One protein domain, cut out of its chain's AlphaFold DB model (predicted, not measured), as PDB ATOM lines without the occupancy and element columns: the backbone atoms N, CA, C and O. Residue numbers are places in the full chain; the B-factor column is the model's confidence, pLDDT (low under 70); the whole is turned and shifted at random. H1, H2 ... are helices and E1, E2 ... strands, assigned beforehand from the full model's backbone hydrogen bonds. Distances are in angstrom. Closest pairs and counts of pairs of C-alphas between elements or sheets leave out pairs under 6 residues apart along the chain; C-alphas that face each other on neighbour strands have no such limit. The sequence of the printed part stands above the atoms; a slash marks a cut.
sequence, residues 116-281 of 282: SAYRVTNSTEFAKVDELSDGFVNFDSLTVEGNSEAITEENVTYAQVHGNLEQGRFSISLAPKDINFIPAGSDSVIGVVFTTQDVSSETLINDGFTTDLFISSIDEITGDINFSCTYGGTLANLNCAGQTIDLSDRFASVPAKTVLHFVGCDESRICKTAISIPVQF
ATOM      1  N   SER A 116     -33.889 -25.193 -15.079       52.56
ATOM      2  CA  SER A 116     -34.081 -26.202 -16.121       52.56
ATOM      3  C   SER A 116     -33.094 -27.372 -16.007       52.56
ATOM      4  O   SER A 116     -33.416 -28.480 -16.437       52.56
ATOM      5  N   ALA A 117     -31.938 -27.176 -15.352       47.50
ATOM      6  CA  ALA A 117     -30.998 -28.251 -15.026       47.50
ATOM      7  C   ALA A 117     -31.540 -29.252 -13.983       47.50
ATOM      8  O   ALA A 117     -31.067 -30.385 -13.926       47.50
ATOM      9  N   TYR A 118     -32.555 -28.859 -13.204       57.94
ATOM     10  CA  TYR A 118     -33.245 -29.678 -12.198       57.94
ATOM     11  C   TYR A 118     -34.683 -29.986 -12.621       57.94
ATOM     12  O   TYR A 118     -35.604 -29.988 -11.803       57.94
ATOM     13  N   ARG A 119     -34.885 -30.187 -13.927       68.25
ATOM     14  CA  ARG A 119     -36.166 -30.600 -14.486       68.25
ATOM     15  C   ARG A 119     -36.249 -32.121 -14.508       68.25
ATOM     16  O   ARG A 119     -35.510 -32.771 -15.246       68.25
ATOM     17  N   VAL A 120     -37.187 -32.679 -13.751       69.94
ATOM     18  CA  VAL A 120     -37.458 -34.122 -13.744       69.94
ATOM     19  C   VAL A 120     -38.907 -34.364 -14.121       69.94
ATOM     20  O   VAL A 120     -39.819 -33.830 -13.493       69.94
ATOM     21  N   THR A 121     -39.123 -35.181 -15.149       73.50
ATOM     22  CA  THR A 121     -40.459 -35.583 -15.596       73.50
ATOM     23  C   THR A 121     -40.727 -37.023 -15.172       73.50
ATOM     24  O   THR A 121     -39.978 -37.927 -15.535       73.50
ATOM     25  N   ASN A 122     -41.797 -37.228 -14.407       69.88
ATOM     26  CA  ASN A 122     -42.322 -38.530 -14.014       69.88
ATOM     27  C   ASN A 122     -43.542 -38.875 -14.885       69.88
ATOM     28  O   ASN A 122     -44.458 -38.066 -15.046       69.88
ATOM     29  N   SER A 123     -43.554 -40.091 -15.431       62.50
ATOM     30  CA  SER A 123     -44.660 -40.640 -16.225       62.50
ATOM     31  C   SER A 123     -45.059 -42.052 -15.779       62.50
ATOM     32  O   SER A 123     -45.656 -42.794 -16.557       62.50
ATOM     33  N   THR A 124     -44.663 -42.487 -14.582       55.69
ATOM     34  CA  THR A 124     -44.720 -43.913 -14.208       55.69
ATOM     35  C   THR A 124     -45.577 -44.238 -12.990       55.69
ATOM     36  O   THR A 124     -45.832 -45.414 -12.759       55.69
ATOM     37  N   GLU A 125     -46.090 -43.247 -12.253       59.88
ATOM     38  CA  GLU A 125     -46.902 -43.485 -11.047       59.88
ATOM     39  C   GLU A 125     -48.318 -42.896 -11.173       59.88
ATOM     40  O   GLU A 125     -48.692 -41.930 -10.509       59.88
ATOM     41  N   PHE A 126     -49.110 -43.476 -12.077       63.56
ATOM     42  CA  PHE A 126     -50.516 -43.115 -12.268       63.56
ATOM     43  C   PHE A 126     -51.427 -44.132 -11.590       63.56
ATOM     44  O   PHE A 126     -51.484 -45.286 -12.015       63.56
ATOM     45  N   ALA A 127     -52.198 -43.693 -10.597       65.56
ATOM     46  CA  ALA A 127     -53.319 -44.475 -10.091       65.56
ATOM     47  C   ALA A 127     -54.604 -44.072 -10.825       65.56
ATOM     48  O   ALA A 127     -54.877 -42.883 -11.023       65.56
ATOM     49  N   LYS A 128     -55.394 -45.069 -11.233       72.19
ATOM     50  CA  LYS A 128     -56.696 -44.883 -11.885       72.19
ATOM     51  C   LYS A 128     -57.667 -45.937 -11.383       72.19
ATOM     52  O   LYS A 128     -57.322 -47.113 -11.371       72.19
ATOM     53  N   VAL A 129     -58.870 -45.511 -11.014       60.25
ATOM     54  CA  VAL A 129     -59.913 -46.421 -10.509       60.25
ATOM     55  C   VAL A 129     -60.884 -46.876 -11.609       60.25
ATOM     56  O   VAL A 129     -61.555 -47.883 -11.440       60.25
ATOM     57  N   ASP A 130     -60.887 -46.230 -12.783       60.62
ATOM     58  CA  ASP A 130     -61.636 -46.677 -13.969       60.62
ATOM     59  C   ASP A 130     -60.911 -46.284 -15.272       60.62
ATOM     60  O   ASP A 130     -60.486 -45.135 -15.424       60.62
ATOM     61  N   GLU A 131     -60.823 -47.199 -16.249       55.03
ATOM     62  CA  GLU A 131     -60.181 -46.958 -17.563       55.03
ATOM     63  C   GLU A 131     -60.919 -45.925 -18.443       55.03
ATOM     64  O   GLU A 131     -60.354 -45.445 -19.425       55.03
ATOM     65  N   LEU A 132     -62.165 -45.573 -18.109       52.19
ATOM     66  CA  LEU A 132     -63.079 -44.787 -18.951       52.19
ATOM     67  C   LEU A 132     -63.883 -43.768 -18.131       52.19
ATOM     68  O   LEU A 132     -65.111 -43.718 -18.196       52.19
ATOM     69  N   SER A 133     -63.208 -42.990 -17.289       54.09
ATOM     70  CA  SER A 133     -63.872 -41.945 -16.511       54.09
ATOM     71  C   SER A 133     -64.001 -40.655 -17.329       54.09
ATOM     72  O   SER A 133     -63.224 -39.713 -17.178       54.09
ATOM     73  N   ASP A 134     -64.993 -40.629 -18.222       63.50
ATOM     74  CA  ASP A 134     -65.440 -39.396 -18.876       63.50
ATOM     75  C   ASP A 134     -65.737 -38.332 -17.798       63.50
ATOM     76  O   ASP A 134     -66.397 -38.624 -16.798       63.50
ATOM     77  N   GLY A 135     -65.231 -37.106 -17.984       69.19
ATOM     78  CA  GLY A 135     -65.457 -35.981 -17.062       69.19
ATOM     79  C   GLY A 135     -64.440 -35.814 -15.922       69.19
ATOM     80  O   GLY A 135     -64.654 -34.973 -15.049       69.19
ATOM     81  N   PHE A 136     -63.332 -36.565 -15.922       76.94
ATOM     82  CA  PHE A 136     -62.247 -36.416 -14.942       76.94
ATOM     83  C   PHE A 136     -60.941 -36.004 -15.623       76.94
ATOM     84  O   PHE A 136     -60.599 -36.499 -16.701       76.94
ATOM     85  N   VAL A 137     -60.159 -35.145 -14.958       79.56
ATOM     86  CA  VAL A 137     -58.804 -34.812 -15.419       79.56
ATOM     87  C   VAL A 137     -57.930 -36.053 -15.292       79.56
ATOM     88  O   VAL A 137     -57.642 -36.518 -14.193       79.56
ATOM     89  N   ASN A 138     -57.486 -36.598 -16.417       82.94
ATOM     90  CA  ASN A 138     -56.420 -37.588 -16.431       82.94
ATOM     91  C   ASN A 138     -55.077 -36.871 -16.556       82.94
ATOM     92  O   ASN A 138     -54.994 -35.840 -17.211       82.94
ATOM     93  N   PHE A 139     -54.021 -37.438 -15.982       84.44
ATOM     94  CA  PHE A 139     -52.657 -36.925 -16.115       84.44
ATOM     95  C   PHE A 139     -51.851 -37.839 -17.049       84.44
ATOM     96  O   PHE A 139     -52.043 -39.058 -17.034       84.44
ATOM     97  N   ASP A 140     -51.005 -37.246 -17.889       84.69
ATOM     98  CA  ASP A 140     -50.083 -37.928 -18.808       84.69
ATOM     99  C   ASP A 140     -48.637 -37.857 -18.315       84.69
ATOM    100  O   ASP A 140     -47.884 -38.825 -18.411       84.69
ATOM    101  N   SER A 141     -48.254 -36.719 -17.733       86.62
ATOM    102  CA  SER A 141     -46.970 -36.564 -17.059       86.62
ATOM    103  C   SER A 141     -47.026 -35.494 -15.977       86.62
ATOM    104  O   SER A 141     -47.903 -34.627 -15.961       86.62
ATOM    105  N   LEU A 142     -46.063 -35.567 -15.067       89.06
ATOM    106  CA  LEU A 142     -45.777 -34.536 -14.086       89.06
ATOM    107  C   LEU A 142     -44.317 -34.146 -14.239       89.06
ATOM    108  O   LEU A 142     -43.435 -34.999 -14.233       89.06
ATOM    109  N   THR A 143     -44.053 -32.854 -14.351       89.38
ATOM    110  CA  THR A 143     -42.703 -32.303 -14.333       89.38
ATOM    111  C   THR A 143     -42.517 -31.465 -13.082       89.38
ATOM    112  O   THR A 143     -43.351 -30.617 -12.776       89.38
ATOM    113  N   VAL A 144     -41.404 -31.682 -12.391       89.19
ATOM    114  CA  VAL A 144     -40.940 -30.819 -11.308       89.19
ATOM    115  C   VAL A 144     -39.733 -30.035 -11.795       89.19
ATOM    116  O   VAL A 144     -38.856 -30.592 -12.455       89.19
ATOM    117  N   GLU A 145     -39.700 -28.746 -11.480       86.81
ATOM    118  CA  GLU A 145     -38.575 -27.860 -11.746       86.81
ATOM    119  C   GLU A 145     -38.146 -27.132 -10.471       86.81
ATOM    120  O   GLU A 145     -38.964 -26.551  -9.752       86.81
ATOM    121  N   GLY A 146     -36.837 -27.121 -10.224       80.69
ATOM    122  CA  GLY A 146     -36.253 -26.559  -9.011       80.69
ATOM    123  C   GLY A 146     -36.370 -27.513  -7.828       80.69
ATOM    124  O   GLY A 146     -37.332 -28.274  -7.713       80.69
ATOM    125  N   ASN A 147     -35.360 -27.475  -6.962       84.00
ATOM    126  CA  ASN A 147     -35.327 -28.214  -5.706       84.00
ATOM    127  C   ASN A 147     -35.787 -29.690  -5.791       84.00
ATOM    128  O   ASN A 147     -36.514 -30.201  -4.933       84.00
ATOM    129  N   SER A 148     -35.414 -30.366  -6.878       86.50
ATOM    130  CA  SER A 148     -35.816 -31.741  -7.146       86.50
ATOM    131  C   SER A 148     -34.676 -32.546  -7.752       86.50
ATOM    132  O   SER A 148     -33.772 -31.993  -8.380       86.50
ATOM    133  N   GLU A 149     -34.716 -33.859  -7.546       84.19
ATOM    134  CA  GLU A 149     -33.782 -34.805  -8.144       84.19
ATOM    135  C   GLU A 149     -34.514 -35.975  -8.802       84.19
ATOM    136  O   GLU A 149     -35.656 -36.300  -8.463       84.19
ATOM    137  N   ALA A 150     -33.851 -36.604  -9.773       84.31
ATOM    138  CA  ALA A 150     -34.348 -37.812 -10.411       84.31
ATOM    139  C   ALA A 150     -33.862 -39.026  -9.623       84.31
ATOM    140  O   ALA A 150     -32.661 -39.289  -9.553       84.31
ATOM    141  N   ILE A 151     -34.802 -39.782  -9.064       81.62
ATOM    142  CA  ILE A 151     -34.525 -41.045  -8.392       81.62
ATOM    143  C   ILE A 151     -34.824 -42.178  -9.363       81.62
ATOM    144  O   ILE A 151     -35.917 -42.244  -9.924       81.62
ATOM    145  N   THR A 152     -33.851 -43.067  -9.566       80.44
ATOM    146  CA  THR A 152     -34.021 -44.272 -10.384       80.44
ATOM    147  C   THR A 152     -33.996 -45.510  -9.494       80.44
ATOM    148  O   THR A 152     -32.942 -45.896  -8.988       80.44
ATOM    149  N   GLU A 153     -35.146 -46.166  -9.355       82.19
ATOM    150  CA  GLU A 153     -35.328 -47.405  -8.594       82.19
ATOM    151  C   GLU A 153     -35.980 -48.461  -9.488       82.19
ATOM    152  O   GLU A 153     -36.956 -48.186 -10.173       82.19
ATOM    153  N   GLU A 154     -35.427 -49.675  -9.535       85.00
ATOM    154  CA  GLU A 154     -36.029 -50.819 -10.252       85.00
ATOM    155  C   GLU A 154     -36.405 -50.560 -11.738       85.00
ATOM    156  O   GLU A 154     -37.307 -51.189 -12.287       85.00
ATOM    157  N   ASN A 155     -35.650 -49.690 -12.425       79.88
ATOM    158  CA  ASN A 155     -35.898 -49.183 -13.794       79.88
ATOM    159  C   ASN A 155     -37.065 -48.193 -13.934       79.88
ATOM    160  O   ASN A 155     -37.444 -47.845 -15.053       79.88
ATOM    161  N   VAL A 156     -37.603 -47.708 -12.825       75.38
ATOM    162  CA  VAL A 156     -38.546 -46.598 -12.763       75.38
ATOM    163  C   VAL A 156     -37.765 -45.342 -12.394       75.38
ATOM    164  O   VAL A 156     -36.915 -45.379 -11.511       75.38
ATOM    165  N   THR A 157     -38.005 -44.237 -13.100       77.56
ATOM    166  CA  THR A 157     -37.422 -42.935 -12.751       77.56
ATOM    167  C   THR A 157     -38.535 -41.977 -12.377       77.56
ATOM    168  O   THR A 157     -39.451 -41.766 -13.167       77.56
ATOM    169  N   TYR A 158     -38.443 -41.393 -11.187       83.81
ATOM    170  CA  TYR A 158     -39.411 -40.429 -10.684       83.81
ATOM    171  C   TYR A 158     -38.719 -39.194 -10.108       83.81
ATOM    172  O   TYR A 158     -37.535 -39.213  -9.772       83.81
ATOM    173  N   ALA A 159     -39.472 -38.100 -10.020       87.50
ATOM    174  CA  ALA A 159     -39.020 -36.870  -9.389       87.50
ATOM    175  C   ALA A 159     -39.205 -36.957  -7.873       87.50
ATOM    176  O   ALA A 159     -40.287 -37.316  -7.410       87.50
ATOM    177  N   GLN A 160     -38.182 -36.574  -7.115       88.62
ATOM    178  CA  GLN A 160     -38.277 -36.322  -5.682       88.62
ATOM    179  C   GLN A 160     -37.995 -34.845  -5.406       88.62
ATOM    180  O   GLN A 160     -36.979 -34.319  -5.847       88.62
ATOM    181  N   VAL A 161     -38.878 -34.185  -4.655       90.31
ATOM    182  CA  VAL A 161     -38.692 -32.797  -4.197       90.31
ATOM    183  C   VAL A 161     -37.968 -32.785  -2.854       90.31
ATOM    184  O   VAL A 161     -38.285 -33.590  -1.981       90.31
ATOM    185  N   HIS A 162     -37.064 -31.831  -2.642       85.56
ATOM    186  CA  HIS A 162     -36.363 -31.621  -1.371       85.56
ATOM    187  C   HIS A 162     -36.856 -30.363  -0.663       85.56
ATOM    188  O   HIS A 162     -36.188 -29.344  -0.683       85.56
ATOM    189  N   GLY A 163     -38.003 -30.390   0.012       81.19
ATOM    190  CA  GLY A 163     -38.653 -29.208   0.596       81.19
ATOM    191  C   GLY A 163     -37.775 -28.281   1.459       81.19
ATOM    192  O   GLY A 163     -38.159 -27.142   1.682       81.19
ATOM    193  N   ASN A 164     -36.592 -28.700   1.910       73.88
ATOM    194  CA  ASN A 164     -35.668 -27.895   2.703       73.88
ATOM    195  C   ASN A 164     -34.537 -27.170   1.927       73.88
ATOM    196  O   ASN A 164     -33.854 -26.354   2.550       73.88
ATOM    197  N   LEU A 165     -34.307 -27.424   0.628       74.31
ATOM    198  CA  LEU A 165     -33.301 -26.690  -0.175       74.31
ATOM    199  C   LEU A 165     -33.937 -25.530  -0.956       74.31
ATOM    200  O   LEU A 165     -35.152 -25.464  -1.079       74.31
ATOM    201  N   GLU A 166     -33.129 -24.588  -1.457       70.25
ATOM    202  CA  GLU A 166     -33.576 -23.456  -2.300       70.25
ATOM    203  C   GLU A 166     -34.847 -22.734  -1.793       70.25
ATOM    204  O   GLU A 166     -35.790 -22.495  -2.552       70.25
ATOM    205  N   GLN A 167     -34.905 -22.416  -0.493       70.50
ATOM    206  CA  GLN A 167     -36.078 -21.797   0.161       70.50
ATOM    207  C   GLN A 167     -37.368 -22.639   0.060       70.50
ATOM    208  O   GLN A 167     -38.483 -22.124   0.115       70.50
ATOM    209  N   GLY A 168     -37.221 -23.948  -0.137       76.44
ATOM    210  CA  GLY A 168     -38.314 -24.883  -0.334       76.44
ATOM    211  C   GLY A 168     -39.117 -24.636  -1.604       76.44
ATOM    212  O   GLY A 168     -40.258 -25.089  -1.678       76.44
ATOM    213  N   ARG A 169     -38.568 -23.897  -2.577       83.75
ATOM    214  CA  ARG A 169     -39.291 -23.479  -3.780       83.75
ATOM    215  C   ARG A 169     -39.123 -24.478  -4.915       83.75
ATOM    216  O   ARG A 169     -38.018 -24.662  -5.419       83.75
ATOM    217  N   PHE A 170     -40.240 -25.012  -5.390       88.06
ATOM    218  CA  PHE A 170     -40.313 -25.875  -6.564       88.06
ATOM    219  C   PHE A 170     -41.542 -25.525  -7.404       88.06
ATOM    220  O   PHE A 170     -42.561 -25.056  -6.896       88.06
ATOM    221  N   SER A 171     -41.430 -25.730  -8.707       88.19
ATOM    222  CA  SER A 171     -42.505 -25.548  -9.673       88.19
ATOM    223  C   SER A 171     -42.962 -26.904 -10.175       88.19
ATOM    224  O   SER A 171     -42.151 -27.798 -10.407       88.19
ATOM    225  N   ILE A 172     -44.268 -27.056 -10.338       89.62
ATOM    226  CA  ILE A 172     -44.886 -28.273 -10.844       89.62
ATOM    227  C   ILE A 172     -45.648 -27.920 -12.107       89.62
ATOM    228  O   ILE A 172     -46.386 -26.935 -12.149       89.62
ATOM    229  N   SER A 173     -45.459 -28.753 -13.119       89.94
ATOM    230  CA  SER A 173     -46.169 -28.714 -14.383       89.94
ATOM    231  C   SER A 173     -46.861 -30.057 -14.584       89.94
ATOM    232  O   SER A 173     -46.201 -31.092 -14.706       89.94
ATOM    233  N   LEU A 174     -48.190 -30.059 -14.544       87.38
ATOM    234  CA  LEU A 174     -49.013 -31.239 -14.793       87.38
ATOM    235  C   LEU A 174     -49.485 -31.202 -16.241       87.38
ATOM    236  O   LEU A 174     -50.226 -30.296 -16.624       87.38
ATOM    237  N   ALA A 175     -49.098 -32.208 -17.018       86.81
ATOM    238  CA  ALA A 175     -49.612 -32.397 -18.362       86.81
ATOM    239  C   ALA A 175     -50.852 -33.301 -18.284       86.81
ATOM    240  O   ALA A 175     -50.722 -34.487 -17.960       86.81
ATOM    241  N   PRO A 176     -52.064 -32.785 -18.528       82.06
ATOM    242  CA  PRO A 176     -53.261 -33.612 -18.604       82.06
ATOM    243  C   PRO A 176     -53.226 -34.533 -19.834       82.06
ATOM    244  O   PRO A 176     -52.757 -34.167 -20.911       82.06
ATOM    245  N   LYS A 177     -53.782 -35.733 -19.686       79.88
ATOM    246  CA  LYS A 177     -53.985 -36.682 -20.776       79.88
ATOM    247  C   LYS A 177     -55.286 -36.353 -21.501       79.88
ATOM    248  O   LYS A 177     -56.338 -36.318 -20.870       79.88
ATOM    249  N   ASP A 178     -55.200 -36.161 -22.815       68.25
ATOM    250  CA  ASP A 178     -56.341 -35.954 -23.715       68.25
ATOM    251  C   ASP A 178     -57.261 -34.776 -23.322       68.25
ATOM    252  O   ASP A 178     -58.458 -34.935 -23.092       68.25
ATOM    253  N   ILE A 179     -56.715 -33.551 -23.342       62.47
ATOM    254  CA  ILE A 179     -57.455 -32.288 -23.106       62.47
ATOM    255  C   ILE A 179     -58.688 -32.080 -23.999       62.47
ATOM    256  O   ILE A 179     -59.567 -31.291 -23.678       62.47
ATOM    257  N   ASN A 180     -58.780 -32.808 -25.113       57.09
ATOM    258  CA  ASN A 180     -59.890 -32.707 -26.059       57.09
ATOM    259  C   ASN A 180     -61.177 -33.406 -25.581       57.09
ATOM    260  O   ASN A 180     -62.175 -33.353 -26.298       57.09
ATOM    261  N   PHE A 181     -61.152 -34.100 -24.436       57.69
ATOM    262  CA  PHE A 181     -62.263 -34.945 -23.988       57.69
ATOM    263  C   PHE A 181     -62.934 -34.503 -22.685       57.69
ATOM    264  O   PHE A 181     -63.826 -35.200 -22.210       57.69
ATOM    265  N   ILE A 182     -62.562 -33.353 -22.118       60.62
ATOM    266  CA  ILE A 182     -63.328 -32.765 -21.013       60.62
ATOM    267  C   ILE A 182     -64.561 -32.095 -21.639       60.62
ATOM    268  O   ILE A 182     -64.397 -31.143 -22.409       60.62
ATOM    269  N   PRO A 183     -65.788 -32.607 -21.416       57.50
ATOM    270  CA  PRO A 183     -66.982 -32.027 -22.015       57.50
ATOM    271  C   PRO A 183     -67.104 -30.552 -21.626       57.50
ATOM    272  O   PRO A 183     -66.964 -30.204 -20.458       57.50
ATOM    273  N   ALA A 184     -67.391 -29.676 -22.589       56.59
ATOM    274  CA  ALA A 184     -67.632 -28.266 -22.291       56.59
ATOM    275  C   ALA A 184     -68.734 -28.138 -21.218       56.59
ATOM    276  O   ALA A 184     -69.859 -28.598 -21.431       56.59
ATOM    277  N   GLY A 185     -68.395 -27.530 -20.077       59.53
ATOM    278  CA  GLY A 185     -69.287 -27.377 -18.924       59.53
ATOM    279  C   GLY A 185     -69.222 -28.488 -17.870       59.53
ATOM    280  O   GLY A 185     -70.072 -28.493 -16.986       59.53
ATOM    281  N   SER A 186     -68.274 -29.431 -17.941       65.94
ATOM    282  CA  SER A 186     -67.940 -30.261 -16.778       65.94
ATOM    283  C   SER A 186     -66.938 -29.525 -15.889       65.94
ATOM    284  O   SER A 186     -65.800 -29.302 -16.308       65.94
ATOM    285  N   ASP A 187     -67.339 -29.197 -14.662       72.69
ATOM    286  CA  ASP A 187     -66.468 -28.560 -13.672       72.69
ATOM    287  C   ASP A 187     -65.523 -29.611 -13.064       72.69
ATOM    288  O   ASP A 187     -65.719 -30.091 -11.948       72.69
ATOM    289  N   SER A 188     -64.497 -30.027 -13.807       77.50
ATOM    290  CA  SER A 188     -63.435 -30.854 -13.231       77.50
ATOM    291  C   SER A 188     -62.495 -29.988 -12.388       77.50
ATOM    292  O   SER A 188     -62.154 -28.859 -12.753       77.50
ATOM    293  N   VAL A 189     -62.035 -30.526 -11.261       82.88
ATOM    294  CA  VAL A 189     -61.108 -29.840 -10.352       82.88
ATOM    295  C   VAL A 189     -59.883 -30.696 -10.080       82.88
ATOM    296  O   VAL A 189     -59.950 -31.927 -10.077       82.88
ATOM    297  N   ILE A 190     -58.755 -30.036  -9.823       85.62
ATOM    298  CA  ILE A 190     -57.549 -30.705  -9.344       85.62
ATOM    299  C   ILE A 190     -57.440 -30.455  -7.851       85.62
ATOM    300  O   ILE A 190     -57.347 -29.314  -7.396       85.62
ATOM    301  N   GLY A 191     -57.459 -31.540  -7.092       87.81
ATOM    302  CA  GLY A 191     -57.090 -31.520  -5.693       87.81
ATOM    303  C   GLY A 191     -55.586 -31.686  -5.519       87.81
ATOM    304  O   GLY A 191     -54.914 -32.351  -6.310       87.81
ATOM    305  N   VAL A 192     -55.073 -31.108  -4.444       89.75
ATOM    306  CA  VAL A 192     -53.715 -31.315  -3.950       89.75
ATOM    307  C   VAL A 192     -53.815 -31.911  -2.551       89.75
ATOM    308  O   VAL A 192     -54.614 -31.442  -1.734       89.75
ATOM    309  N   VAL A 193     -53.046 -32.967  -2.287       92.00
ATOM    310  CA  VAL A 193     -53.091 -33.706  -1.019       92.00
ATOM    311  C   VAL A 193     -51.687 -34.084  -0.574       92.00
ATOM    312  O   VAL A 193     -50.943 -34.702  -1.328       92.00
ATOM    313  N   PHE A 194     -51.349 -33.777   0.671       91.25
ATOM    314  CA  PHE A 194     -50.159 -34.258   1.355       91.25
ATOM    315  C   PHE A 194     -50.494 -35.431   2.270       91.25
ATOM    316  O   PHE A 194     -51.392 -35.358   3.114       91.25
ATOM    317  N   THR A 195     -49.729 -36.507   2.145       91.00
ATOM    318  CA  THR A 195     -49.899 -37.724   2.944       91.00
ATOM    319  C   THR A 195     -48.571 -38.210   3.519       91.00
ATOM    320  O   THR A 195     -47.486 -37.716   3.193       91.00
ATOM    321  N   THR A 196     -48.653 -39.189   4.415       87.94
ATOM    322  CA  THR A 196     -47.506 -39.994   4.834       87.94
ATOM    323  C   THR A 196     -47.078 -40.954   3.714       87.94
ATOM    324  O   THR A 196     -47.852 -41.276   2.818       87.94
ATOM    325  N   GLN A 197     -45.830 -41.428   3.758       85.69
ATOM    326  CA  GLN A 197     -45.222 -42.257   2.696       85.69
ATOM    327  C   GLN A 197     -45.913 -43.603   2.432       85.69
ATOM    328  O   GLN A 197     -45.660 -44.231   1.410       85.69
ATOM    329  N   ASP A 198     -46.727 -44.074   3.365       84.62
ATOM    330  CA  ASP A 198     -47.447 -45.342   3.298       84.62
ATOM    331  C   ASP A 198     -48.807 -45.237   2.595       84.62
ATOM    332  O   ASP A 198     -49.429 -46.262   2.312       84.62
ATOM    333  N   VAL A 199     -49.271 -44.023   2.281       86.81
ATOM    334  CA  VAL A 199     -50.552 -43.817   1.604       86.81
ATOM    335  C   VAL A 199     -50.342 -43.778   0.095       86.81
ATOM    336  O   VAL A 199     -49.764 -42.842  -0.455       86.81
ATOM    337  N   SER A 200     -50.856 -44.795  -0.594       87.81
ATOM    338  CA  SER A 200     -50.815 -44.843  -2.054       87.81
ATOM    339  C   SER A 200     -51.879 -43.939  -2.688       87.81
ATOM    340  O   SER A 200     -52.953 -43.704  -2.127       87.81
ATOM    341  N   SER A 201     -51.611 -43.495  -3.916       87.44
ATOM    342  CA  SER A 201     -52.579 -42.773  -4.748       87.44
ATOM    343  C   SER A 201     -53.878 -43.569  -4.981       87.44
ATOM    344  O   SER A 201     -54.955 -42.984  -5.026       87.44
ATOM    345  N   GLU A 202     -53.810 -44.902  -5.069       86.25
ATOM    346  CA  GLU A 202     -54.991 -45.769  -5.204       86.25
ATOM    347  C   GLU A 202     -55.833 -45.803  -3.921       86.25
ATOM    348  O   GLU A 202     -57.057 -45.694  -3.978       86.25
ATOM    349  N   THR A 203     -55.178 -45.891  -2.759       87.75
ATOM    350  CA  THR A 203     -55.836 -45.826  -1.446       87.75
ATOM    351  C   THR A 203     -56.605 -44.517  -1.291       87.75
ATOM    352  O   THR A 203     -57.767 -44.544  -0.900       87.75
ATOM    353  N   LEU A 204     -55.998 -43.382  -1.665       85.88
ATOM    354  CA  LEU A 204     -56.670 -42.078  -1.617       85.88
ATOM    355  C   LEU A 204     -57.957 -42.063  -2.436       85.88
ATOM    356  O   LEU A 204     -58.994 -41.615  -1.952       85.88
ATOM    357  N   ILE A 205     -57.899 -42.548  -3.676       86.25
ATOM    358  CA  ILE A 205     -59.058 -42.512  -4.568       86.25
ATOM    359  C   ILE A 205     -60.181 -43.425  -4.049       86.25
ATOM    360  O   ILE A 205     -61.348 -43.036  -4.087       86.25
ATOM    361  N   ASN A 206     -59.844 -44.618  -3.550       85.69
ATOM    362  CA  ASN A 206     -60.831 -45.620  -3.140       85.69
ATOM    363  C   ASN A 206     -61.479 -45.329  -1.782       85.69
ATOM    364  O   ASN A 206     -62.690 -45.500  -1.633       85.69
ATOM    365  N   ASP A 207     -60.692 -44.889  -0.800       84.56
ATOM    366  CA  ASP A 207     -61.171 -44.699   0.575       84.56
ATOM    367  C   ASP A 207     -61.733 -43.286   0.807       84.56
ATOM    368  O   ASP A 207     -62.383 -43.016   1.822       84.56
ATOM    369  N   GLY A 208     -61.520 -42.390  -0.162       78.31
ATOM    370  CA  GLY A 208     -61.808 -40.972  -0.039       78.31
ATOM    371  C   GLY A 208     -60.780 -40.256   0.837       78.31
ATOM    372  O   GLY A 208     -60.039 -40.847   1.621       78.31
ATOM    373  N   PHE A 209     -60.719 -38.936   0.701       80.44
ATOM    374  CA  PHE A 209     -59.762 -38.111   1.428       80.44
ATOM    375  C   PHE A 209     -60.302 -36.697   1.617       80.44
ATOM    376  O   PHE A 209     -61.221 -36.256   0.926       80.44
ATOM    377  N   THR A 210     -59.706 -35.972   2.561       79.56
ATOM    378  CA  THR A 210     -59.888 -34.523   2.655       79.56
ATOM    379  C   THR A 210     -58.778 -33.864   1.860       79.56
ATOM    380  O   THR A 210     -57.602 -34.110   2.109       79.56
ATOM    381  N   THR A 211     -59.161 -33.086   0.858       79.38
ATOM    382  CA  THR A 211     -58.226 -32.353   0.006       79.38
ATOM    383  C   THR A 211     -57.686 -31.137   0.745       79.38
ATOM    384  O   THR A 211     -58.445 -30.452   1.431       79.38
ATOM    385  N   ASP A 212     -56.404 -30.837   0.561       78.62
ATOM    386  CA  ASP A 212     -55.754 -29.698   1.224       78.62
ATOM    387  C   ASP A 212     -56.029 -28.395   0.503       78.62
ATOM    388  O   ASP A 212     -56.179 -27.333   1.102       78.62
ATOM    389  N   LEU A 213     -56.082 -28.508  -0.815       81.69
ATOM    390  CA  LEU A 213     -56.231 -27.402  -1.724       81.69
ATOM    391  C   LEU A 213     -56.973 -27.898  -2.956       81.69
ATOM    392  O   LEU A 213     -56.586 -28.890  -3.571       81.69
ATOM    393  N   PHE A 214     -58.019 -27.174  -3.338       78.19
ATOM    394  CA  PHE A 214     -58.610 -27.301  -4.662       78.19
ATOM    395  C   PHE A 214     -58.094 -26.174  -5.543       78.19
ATOM    396  O   PHE A 214     -58.277 -24.994  -5.242       78.19
ATOM    397  N   ILE A 215     -57.488 -26.550  -6.661       75.38
ATOM    398  CA  ILE A 215     -57.208 -25.644  -7.765       75.38
ATOM    399  C   ILE A 215     -58.489 -25.641  -8.609       75.38
ATOM    400  O   ILE A 215     -58.754 -26.572  -9.371       75.38
ATOM    401  N   SER A 216     -59.364 -24.668  -8.343       63.03
ATOM    402  CA  SER A 216     -60.724 -24.617  -8.893       63.03
ATOM    403  C   SER A 216     -60.780 -24.122 -10.335       63.03
ATOM    404  O   SER A 216     -60.063 -23.181 -10.666       63.03
ATOM    405  N   SER A 217     -61.742 -24.680 -11.087       55.44
ATOM    406  CA  SER A 217     -62.236 -24.250 -12.405       55.44
ATOM    407  C   SER A 217     -61.128 -24.120 -13.439       55.44
ATOM    408  O   SER A 217     -60.494 -23.081 -13.620       55.44
ATOM    409  N   ILE A 218     -60.901 -25.231 -14.137       58.72
ATOM    410  CA  ILE A 218     -60.109 -25.218 -15.355       58.72
ATOM    411  C   ILE A 218     -61.075 -25.284 -16.528       58.72
ATOM    412  O   ILE A 218     -61.149 -26.281 -17.241       58.72
ATOM    413  N   ASP A 219     -61.846 -24.207 -16.683       50.84
ATOM    414  CA  ASP A 219     -62.922 -24.110 -17.676       50.84
ATOM    415  C   ASP A 219     -62.414 -24.321 -19.113       50.84
ATOM    416  O   ASP A 219     -63.209 -24.626 -19.991       50.84
ATOM    417  N   GLU A 220     -61.096 -24.248 -19.342       54.56
ATOM    418  CA  GLU A 220     -60.421 -24.689 -20.566       54.56
ATOM    419  C   GLU A 220     -58.953 -25.075 -20.255       54.56
ATOM    420  O   GLU A 220     -58.046 -24.240 -20.343       54.56
ATOM    421  N   ILE A 221     -58.670 -26.340 -19.893       60.19
ATOM    422  CA  ILE A 221     -57.274 -26.822 -19.871       60.19
ATOM    423  C   ILE A 221     -56.775 -26.915 -21.318       60.19
ATOM    424  O   ILE A 221     -56.926 -27.937 -21.979       60.19
ATOM    425  N   THR A 222     -56.177 -25.846 -21.836       64.00
ATOM    426  CA  THR A 222     -55.597 -25.829 -23.193       64.00
ATOM    427  C   THR A 222     -54.103 -26.176 -23.216       64.00
ATOM    428  O   THR A 222     -53.480 -26.148 -24.276       64.00
ATOM    429  N   GLY A 223     -53.525 -26.545 -22.068       75.50
ATOM    430  CA  GLY A 223     -52.114 -26.904 -21.931       75.50
ATOM    431  C   GLY A 223     -51.755 -27.397 -20.530       75.50
ATOM    432  O   GLY A 223     -52.625 -27.813 -19.769       75.50
ATOM    433  N   ASP A 224     -50.469 -27.345 -20.193       80.69
ATOM    434  CA  ASP A 224     -49.983 -27.793 -18.888       80.69
ATOM    435  C   ASP A 224     -50.508 -26.898 -17.754       80.69
ATOM    436  O   ASP A 224     -50.518 -25.665 -17.848       80.69
ATOM    437  N   ILE A 225     -50.893 -27.520 -16.642       81.06
ATOM    438  CA  ILE A 225     -51.265 -26.817 -15.415       81.06
ATOM    439  C   ILE A 225     -49.996 -26.568 -14.614       81.06
ATOM    440  O   ILE A 225     -49.345 -27.504 -14.156       81.06
ATOM    441  N   ASN A 226     -49.658 -25.295 -14.438       83.25
ATOM    442  CA  ASN A 226     -48.430 -24.880 -13.778       83.25
ATOM    443  C   ASN A 226     -48.744 -24.170 -12.464       83.25
ATOM    444  O   ASN A 226     -49.543 -23.235 -12.435       83.25
ATOM    445  N   PHE A 227     -48.078 -24.566 -11.385       84.25
ATOM    446  CA  PHE A 227     -48.109 -23.837 -10.119       84.25
ATOM    447  C   PHE A 227     -46.788 -24.002  -9.375       84.25
ATOM    448  O   PHE A 227     -46.015 -24.930  -9.608       84.25
ATOM    449  N   SER A 228     -46.511 -23.061  -8.481       85.25
ATOM    450  CA  SER A 228     -45.341 -23.088  -7.613       85.25
ATOM    451  C   SER A 228     -45.739 -23.448  -6.195       85.25
ATOM    452  O   SER A 228     -46.783 -23.001  -5.713       85.25
ATOM    453  N   CYS A 229     -44.866 -24.184  -5.526       86.50
ATOM    454  CA  CYS A 229     -44.919 -24.430  -4.102       86.50
ATOM    455  C   CYS A 229     -43.669 -23.867  -3.415       86.50
ATOM    456  O   CYS A 229     -42.583 -23.854  -3.997       86.50
ATOM    457  N   THR A 230     -43.824 -23.403  -2.179       85.94
ATOM    458  CA  THR A 230     -42.749 -22.924  -1.305       85.94
ATOM    459  C   THR A 230     -42.961 -23.445   0.108       85.94
ATOM    460  O   THR A 230     -44.055 -23.307   0.657       85.94
ATOM    461  N   TYR A 231     -41.916 -23.997   0.717       84.75
ATOM    462  CA  TYR A 231     -41.930 -24.431   2.112       84.75
ATOM    463  C   TYR A 231     -41.193 -23.429   3.007       84.75
ATOM    464  O   TYR A 231     -39.965 -23.345   2.985       84.75
ATOM    465  N   GLY A 232     -41.942 -22.698   3.835       74.88
ATOM    466  CA  GLY A 232     -41.421 -21.668   4.744       74.88
ATOM    467  C   GLY A 232     -40.761 -22.200   6.023       74.88
ATOM    468  O   GLY A 232     -40.796 -21.524   7.047       74.88
ATOM    469  N   GLY A 233     -40.228 -23.427   6.015       74.00
ATOM    470  CA  GLY A 233     -39.535 -24.028   7.165       74.00
ATOM    471  C   GLY A 233     -40.439 -24.606   8.260       74.00
ATOM    472  O   GLY A 233     -39.940 -25.242   9.187       74.00
ATOM    473  N   THR A 234     -41.760 -24.431   8.165       77.75
ATOM    474  CA  THR A 234     -42.733 -25.051   9.073       77.75
ATOM    475  C   THR A 234     -43.870 -25.689   8.287       77.75
ATOM    476  O   THR A 234     -44.219 -25.257   7.189       77.75
ATOM    477  N   LEU A 235     -44.472 -26.728   8.863       78.25
ATOM    478  CA  LEU A 235     -45.605 -27.433   8.259       78.25
ATOM    479  C   LEU A 235     -46.881 -26.593   8.152       78.25
ATOM    480  O   LEU A 235     -47.744 -26.928   7.351       78.25
ATOM    481  N   ALA A 236     -46.983 -25.509   8.921       77.06
ATOM    482  CA  ALA A 236     -48.083 -24.554   8.829       77.06
ATOM    483  C   ALA A 236     -47.905 -23.538   7.682       77.06
ATOM    484  O   ALA A 236     -48.852 -22.854   7.305       77.06
ATOM    485  N   ASN A 237     -46.693 -23.440   7.122       78.38
ATOM    486  CA  ASN A 237     -46.304 -22.413   6.156       78.38
ATOM    487  C   ASN A 237     -45.889 -23.023   4.810       78.38
ATOM    488  O   ASN A 237     -44.921 -22.581   4.182       78.38
ATOM    489  N   LEU A 238     -46.598 -24.057   4.360       85.00
ATOM    490  CA  LEU A 238     -46.474 -24.525   2.989       85.00
ATOM    491  C   LEU A 238     -47.408 -23.691   2.110       85.00
ATOM    492  O   LEU A 238     -48.610 -23.684   2.333       85.00
ATOM    493  N   ASN A 239     -46.889 -22.996   1.104       84.00
ATOM    494  CA  ASN A 239     -47.717 -22.284   0.132       84.00
ATOM    495  C   ASN A 239     -47.646 -23.005  -1.212       84.00
ATOM    496  O   ASN A 239     -46.549 -23.245  -1.699       84.00
ATOM    497  N   CYS A 240     -48.785 -23.341  -1.808       83.38
ATOM    498  CA  CYS A 240     -48.877 -23.916  -3.146       83.38
ATOM    499  C   CYS A 240     -49.948 -23.177  -3.947       83.38
ATOM    500  O   CYS A 240     -51.047 -22.937  -3.452       83.38
ATOM    501  N   ALA A 241     -49.630 -22.810  -5.190       80.81
ATOM    502  CA  ALA A 241     -50.526 -22.038  -6.060       80.81
ATOM    503  C   ALA A 241     -51.051 -20.737  -5.404       80.81
ATOM    504  O   ALA A 241     -52.185 -20.323  -5.638       80.81
ATOM    505  N   GLY A 242     -50.236 -20.104  -4.551       77.12
ATOM    506  CA  GLY A 242     -50.598 -18.889  -3.816       77.12
ATOM    507  C   GLY A 242     -51.448 -19.128  -2.563       77.12
ATOM    508  O   GLY A 242     -51.738 -18.168  -1.851       77.12
ATOM    509  N   GLN A 243     -51.827 -20.373  -2.264       76.75
ATOM    510  CA  GLN A 243     -52.639 -20.728  -1.103       76.75
ATOM    511  C   GLN A 243     -51.790 -21.390  -0.020       76.75
ATOM    512  O   GLN A 243     -50.982 -22.275  -0.303       76.75
ATOM    513  N   THR A 244     -51.988 -20.971   1.228       83.00
ATOM    514  CA  THR A 244     -51.332 -21.579   2.388       83.00
ATOM    515  C   THR A 244     -52.046 -22.870   2.777       83.00
ATOM    516  O   THR A 244     -53.263 -22.887   2.954       83.00
ATOM    517  N   ILE A 245     -51.269 -23.933   2.930       85.31
ATOM    518  CA  ILE A 245     -51.675 -25.255   3.379       85.31
ATOM    519  C   ILE A 245     -51.067 -25.475   4.764       85.31
ATOM    520  O   ILE A 245     -49.846 -25.422   4.929       85.31
ATOM    521  N   ASP A 246     -51.925 -25.760   5.744       86.00
ATOM    522  CA  ASP A 246     -51.499 -26.129   7.089       86.00
ATOM    523  C   ASP A 246     -51.485 -27.657   7.243       86.00
ATOM    524  O   ASP A 246     -52.512 -28.340   7.174       86.00
ATOM    525  N   LEU A 247     -50.285 -28.208   7.411       86.00
ATOM    526  CA  LEU A 247     -50.055 -29.631   7.641       86.00
ATOM    527  C   LEU A 247     -49.841 -29.958   9.132       86.00
ATOM    528  O   LEU A 247     -49.671 -31.130   9.472       86.00
ATOM    529  N   SER A 248     -49.839 -28.964  10.026       83.25
ATOM    530  CA  SER A 248     -49.486 -29.144  11.442       83.25
ATOM    531  C   SER A 248     -50.465 -30.033  12.217       83.25
ATOM    532  O   SER A 248     -50.044 -30.775  13.104       83.25
ATOM    533  N   ASP A 249     -51.739 -30.064  11.821       82.81
ATOM    534  CA  ASP A 249     -52.736 -30.963  12.417       82.81
ATOM    535  C   ASP A 249     -52.523 -32.441  12.042       82.81
ATOM    536  O   ASP A 249     -52.988 -33.342  12.743       82.81
ATOM    537  N   ARG A 250     -51.826 -32.715  10.930       82.06
ATOM    538  CA  ARG A 250     -51.582 -34.082  10.433       82.06
ATOM    539  C   ARG A 250     -50.246 -34.653  10.857       82.06
ATOM    540  O   ARG A 250     -50.136 -35.862  11.048       82.06
ATOM    541  N   PHE A 251     -49.232 -33.810  10.995       81.06
ATOM    542  CA  PHE A 251     -47.901 -34.257  11.370       81.06
ATOM    543  C   PHE A 251     -47.459 -33.540  12.641       81.06
ATOM    544  O   PHE A 251     -47.314 -32.322  12.676       81.06
ATOM    545  N   ALA A 252     -47.170 -34.323  13.680       77.19
ATOM    546  CA  ALA A 252     -46.711 -33.802  14.968       77.19
ATOM    547  C   ALA A 252     -45.329 -33.116  14.901       77.19
ATOM    548  O   ALA A 252     -44.947 -32.388  15.814       77.19
ATOM    549  N   SER A 253     -44.562 -33.371  13.840       81.00
ATOM    550  CA  SER A 253     -43.256 -32.780  13.551       81.00
ATOM    551  C   SER A 253     -43.003 -32.818  12.045       81.00
ATOM    552  O   SER A 253     -43.658 -33.587  11.344       81.00
ATOM    553  N   VAL A 254     -42.019 -32.054  11.556       77.69
ATOM    554  CA  VAL A 254     -41.570 -32.121  10.155       77.69
ATOM    555  C   VAL A 254     -41.206 -33.576   9.809       77.69
ATOM    556  O   VAL A 254     -40.284 -34.127  10.417       77.69
ATOM    557  N   PRO A 255     -41.952 -34.249   8.916       80.94
ATOM    558  CA  PRO A 255     -41.690 -35.634   8.563       80.94
ATOM    559  C   PRO A 255     -40.493 -35.704   7.616       80.94
ATOM    560  O   PRO A 255     -40.374 -34.890   6.708       80.94
ATOM    561  N   ALA A 256     -39.654 -36.733   7.761       84.69
ATOM    562  CA  ALA A 256     -38.496 -36.908   6.883       84.69
ATOM    563  C   ALA A 256     -38.898 -36.976   5.397       84.69
ATOM    564  O   ALA A 256     -38.221 -36.410   4.546       84.69
ATOM    565  N   LYS A 257     -40.020 -37.634   5.076       87.75
ATOM    566  CA  LYS A 257     -40.658 -37.514   3.758       87.75
ATOM    567  C   LYS A 257     -42.177 -37.619   3.853       87.75
ATOM    568  O   LYS A 257     -42.697 -38.314   4.731       87.75
ATOM    569  N   THR A 258     -42.850 -36.988   2.906       90.88
ATOM    570  CA  THR A 258     -44.279 -37.087   2.598       90.88
ATOM    571  C   THR A 258     -44.459 -37.450   1.131       90.88
ATOM    572  O   THR A 258     -43.489 -37.533   0.370       90.88
ATOM    573  N   VAL A 259     -45.709 -37.646   0.728       91.81
ATOM    574  CA  VAL A 259     -46.084 -37.734  -0.680       91.81
ATOM    575  C   VAL A 259     -47.066 -36.613  -0.989       91.81
ATOM    576  O   VAL A 259     -47.995 -36.352  -0.225       91.81
ATOM    577  N   LEU A 260     -46.814 -35.920  -2.093       92.50
ATOM    578  CA  LEU A 260     -47.688 -34.907  -2.656       92.50
ATOM    579  C   LEU A 260     -48.453 -35.520  -3.823       92.50
ATOM    580  O   LEU A 260     -47.855 -35.900  -4.828       92.50
ATOM    581  N   HIS A 261     -49.769 -35.612  -3.680       92.25
ATOM    582  CA  HIS A 261     -50.674 -36.170  -4.673       92.25
ATOM    583  C   HIS A 261     -51.455 -35.061  -5.373       92.25
ATOM    584  O   HIS A 261     -52.006 -34.164  -4.731       92.25
ATOM    585  N   PHE A 262     -51.560 -35.187  -6.690       90.88
ATOM    586  CA  PHE A 262     -52.478 -34.442  -7.538       90.88
ATOM    587  C   PHE A 262     -53.592 -35.376  -7.948       90.88
ATOM    588  O   PHE A 262     -53.332 -36.423  -8.532       90.88
ATOM    589  N   VAL A 263     -54.820 -35.002  -7.625       90.38
ATOM    590  CA  VAL A 263     -56.002 -35.849  -7.779       90.38
ATOM    591  C   VAL A 263     -56.982 -35.163  -8.719       90.38
ATOM    592  O   VAL A 263     -57.334 -34.003  -8.515       90.38
ATOM    593  N   GLY A 264     -57.389 -35.856  -9.779       88.44
ATOM    594  CA  GLY A 264     -58.392 -35.361 -10.716       88.44
ATOM    595  C   GLY A 264     -59.783 -35.748 -10.235       88.44
ATOM    596  O   GLY A 264     -60.076 -36.937 -10.049       88.44
ATOM    597  N   CYS A 265     -60.629 -34.741 -10.032       85.56
ATOM    598  CA  CYS A 265     -61.963 -34.894  -9.468       85.56
ATOM    599  C   CYS A 265     -63.033 -34.229 -10.341       85.56
ATOM    600  O   CYS A 265     -62.733 -33.352 -11.151       85.56
ATOM    601  N   ASP A 266     -64.279 -34.657 -10.163       84.56
ATOM    602  CA  ASP A 266     -65.457 -34.017 -10.748       84.56
ATOM    603  C   ASP A 266     -65.978 -32.853  -9.881       84.56
ATOM    604  O   ASP A 266     -65.435 -32.539  -8.815       84.56
ATOM    605  N   GLU A 267     -67.071 -32.230 -10.325       79.62
ATOM    606  CA  GLU A 267     -67.736 -31.109  -9.645       79.62
ATOM    607  C   GLU A 267     -68.251 -31.478  -8.243       79.62
ATOM    608  O   GLU A 267     -68.329 -30.644  -7.337       79.62
ATOM    609  N   SER A 268     -68.566 -32.762  -8.052       83.56
ATOM    610  CA  SER A 268     -69.010 -33.335  -6.783       83.56
ATOM    611  C   SER A 268     -67.836 -33.713  -5.876       83.56
ATOM    612  O   SER A 268     -68.056 -34.227  -4.777       83.56
ATOM    613  N   ARG A 269     -66.597 -33.418  -6.299       83.31
ATOM    614  CA  ARG A 269     -65.337 -33.733  -5.611       83.31
ATOM    615  C   ARG A 269     -65.120 -35.230  -5.415       83.31
ATOM    616  O   ARG A 269     -64.400 -35.641  -4.509       83.31
ATOM    617  N   ILE A 270     -65.729 -36.045  -6.266       85.88
ATOM    618  CA  ILE A 270     -65.377 -37.452  -6.387       85.88
ATOM    619  C   ILE A 270     -64.119 -37.486  -7.242       85.88
ATOM    620  O   ILE A 270     -64.073 -36.855  -8.291       85.88
ATOM    621  N   CYS A 271     -63.082 -38.178  -6.795       87.38
ATOM    622  CA  CYS A 271     -61.810 -38.246  -7.508       87.38
ATOM    623  C   CYS A 271     -61.638 -39.637  -8.107       87.38
ATOM    624  O   CYS A 271     -62.153 -40.606  -7.557       87.38
ATOM    625  N   LYS A 272     -60.961 -39.737  -9.255       88.06
ATOM    626  CA  LYS A 272     -60.771 -41.025  -9.960       88.06
ATOM    627  C   LYS A 272     -59.371 -41.260 -10.507       88.06
ATOM    628  O   LYS A 272     -59.043 -42.381 -10.907       88.06
ATOM    629  N   THR A 273     -58.556 -40.218 -10.531       88.38
ATOM    630  CA  THR A 273     -57.204 -40.236 -11.079       88.38
ATOM    631  C   THR A 273     -56.269 -39.578 -10.087       88.38
ATOM    632  O   THR A 273     -56.657 -38.646  -9.377       88.38
ATOM    633  N   ALA A 274     -55.030 -40.053 -10.041       90.31
ATOM    634  CA  ALA A 274     -54.005 -39.420  -9.239       90.31
ATOM    635  C   ALA A 274     -52.611 -39.624  -9.828       90.31
ATOM    636  O   ALA A 274     -52.323 -40.665 -10.427       90.31
ATOM    637  N   ILE A 275     -51.751 -38.631  -9.623       89.75
ATOM    638  CA  ILE A 275     -50.301 -38.726  -9.799       89.75
ATOM    639  C   ILE A 275     -49.611 -38.162  -8.560       89.75
ATOM    640  O   ILE A 275     -50.068 -37.175  -7.985       89.75
ATOM    641  N   SER A 276     -48.517 -38.790  -8.145       91.62
ATOM    642  CA  SER A 276     -47.787 -38.444  -6.928       91.62
ATOM    643  C   SER A 276     -46.325 -38.102  -7.179       91.62
ATOM    644  O   SER A 276     -45.711 -38.550  -8.148       91.62
ATOM    645  N   ILE A 277     -45.766 -37.313  -6.260       91.81
ATOM    646  CA  ILE A 277     -44.324 -37.131  -6.094       91.81
ATOM    647  C   ILE A 277     -43.937 -37.195  -4.614       91.81
ATOM    648  O   ILE A 277     -44.611 -36.594  -3.773       91.81
ATOM    649  N   PRO A 278     -42.837 -37.875  -4.266       91.38
ATOM    650  CA  PRO A 278     -42.265 -37.785  -2.932       91.38
ATOM    651  C   PRO A 278     -41.720 -36.383  -2.641       91.38
ATOM    652  O   PRO A 278     -41.058 -35.770  -3.484       91.38
ATOM    653  N   VAL A 279     -41.935 -35.906  -1.414       89.81
ATOM    654  CA  VAL A 279     -41.369 -34.655  -0.897       89.81
ATOM    655  C   VAL A 279     -40.579 -34.960   0.370       89.81
ATOM    656  O   VAL A 279     -41.121 -35.462   1.349       89.81
ATOM    657  N   GLN A 280     -39.283 -34.684   0.363       88.19
ATOM    658  CA  GLN A 280     -38.382 -34.889   1.490       88.19
ATOM    659  C   GLN A 280     -38.161 -33.569   2.226       88.19
ATOM    660  O   GLN A 280     -37.708 -32.599   1.628       88.19
ATOM    661  N   PHE A 281     -38.464 -33.534   3.522       80.50
ATOM    662  CA  PHE A 281     -38.157 -32.401   4.391       80.50
ATOM    663  C   PHE A 281     -37.010 -32.835   5.316       80.50
ATOM    664  O   PHE A 281     -37.240 -33.525   6.307       80.50
TER     665      PHE A 281
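This is residues 116 to 281 of the 282 residues of an uncharacterized protein of Bacterioplanes sanyensis (UniProt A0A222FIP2). Two strongly twisted sheets lie face to face as a sandwich, E1 E3 E6 E9 E10 E11 making one and E2 E4 E5 E7 E8 E12 E13 the other, while the short helix H1 covers part of the second sheet's outer face near E2 and E13. The hairpin of E4 and E5 comes near E1 at one edge of the sandwich, and E8 comes near E11 at another. The printed part has 166 residues, with one named helix and thirteen named strands, in the order E1 E2 E3 E4 E5 E6 E7 H1 E8 E9 E10 E11 E12 E13, and its class is mostly strand. The first sheet runs E1 E3 E6 E9 E10 E11, antiparallel throughout; the second is branched at E13 and mixed. The whole is compact and rounded, with a radius of gyration of the C-alphas of 15.1 A and spans of 41 by 34 by 28 A.

Start at residues 119 to 122, E1, an edge strand of the first sheet. Its antiparallel neighbour is E3, residues 138 to 145, which bends by 51 degrees at residue 141; look for N 120 and O 144, 3.0 A apart. E3 pairs next with E6, residues 170 to 177, where N 143 and O 173 are 2.8 A apart. E6 pairs with E9, residues 225 to 231, through N 172 and O 227 at 2.8 A. E9, E10 at residues 238 to 240 and E11 at residues 243 to 245 form a meander, each strand the antiparallel neighbour of the one before; its two hairpins show N 230 and O 239 at 2.8 A, and N 245 and O 238 at 2.7 A. In the branched sheet, find E13, residues 271 to 280, which bends by 52 degrees at residue 274. On one side of it lie E2, residues 126 to 128, antiparallel with N 127 and O 274 at 3.0 A, and E5, residues 156 to 162, parallel with N 161 and O 278 at 2.9 A. On the other side is E12, residues 257 to 265, its hairpin partner, with N 260 and O 277 at 2.9 A. E4, residues 148 to 153, forms a hairpin with E5, N 151 and O 158 being 2.9 A apart. E7, residues 189 to 196, has E12 on one side, with N 191 and O 263 at 2.8 A, and E8, residues 213 to 215, on the other, with N 192 and O 213 at 2.8 A. Between the sheets, whose strands stand at 21 degrees, the closest C-alphas of E3 and E13 are those of Asn 138 and Thr 273, 6.0 A apart. Those of E1 and E5 are Asn 122 and Tyr 158, 4.8 A apart, and those of E8 and E11 are Leu 213 and Ile 245, 7.2 A apart. H1, residues 201 to 207, is on the branched sheet, with the C-alphas of Glu 202 and Ala 127 5.3 A apart; each of its O i to N i+4 pairs is within hydrogen-bond range.

Find C-alpha 119 at (-36.166, -30.600, -14.486), where E1 begins. E3 then covers 20.9 A, E6 22.5 A, E7 22.8 A and E9 20.0 A. H1 begins at C-alpha 201, (-52.579, -42.773, -4.748), and is 10.3 A long. E12 covers 25.2 A and E13 25.3 A, ending at C-alpha 280, (-38.382, -34.889, 1.490).

The two C-alphas farthest apart are those of Ala 184 and Ser 253, 43.6 A. The printed part has no cut; the links E6 to E7 and E11 to E12 are long, with 11 residues each. The mean pLDDT of the printed part is 78.8, and you will find values under 70 at residues 116 to 120, 122 to 127, 129 to 135, 178 to 186 and 216 to 222.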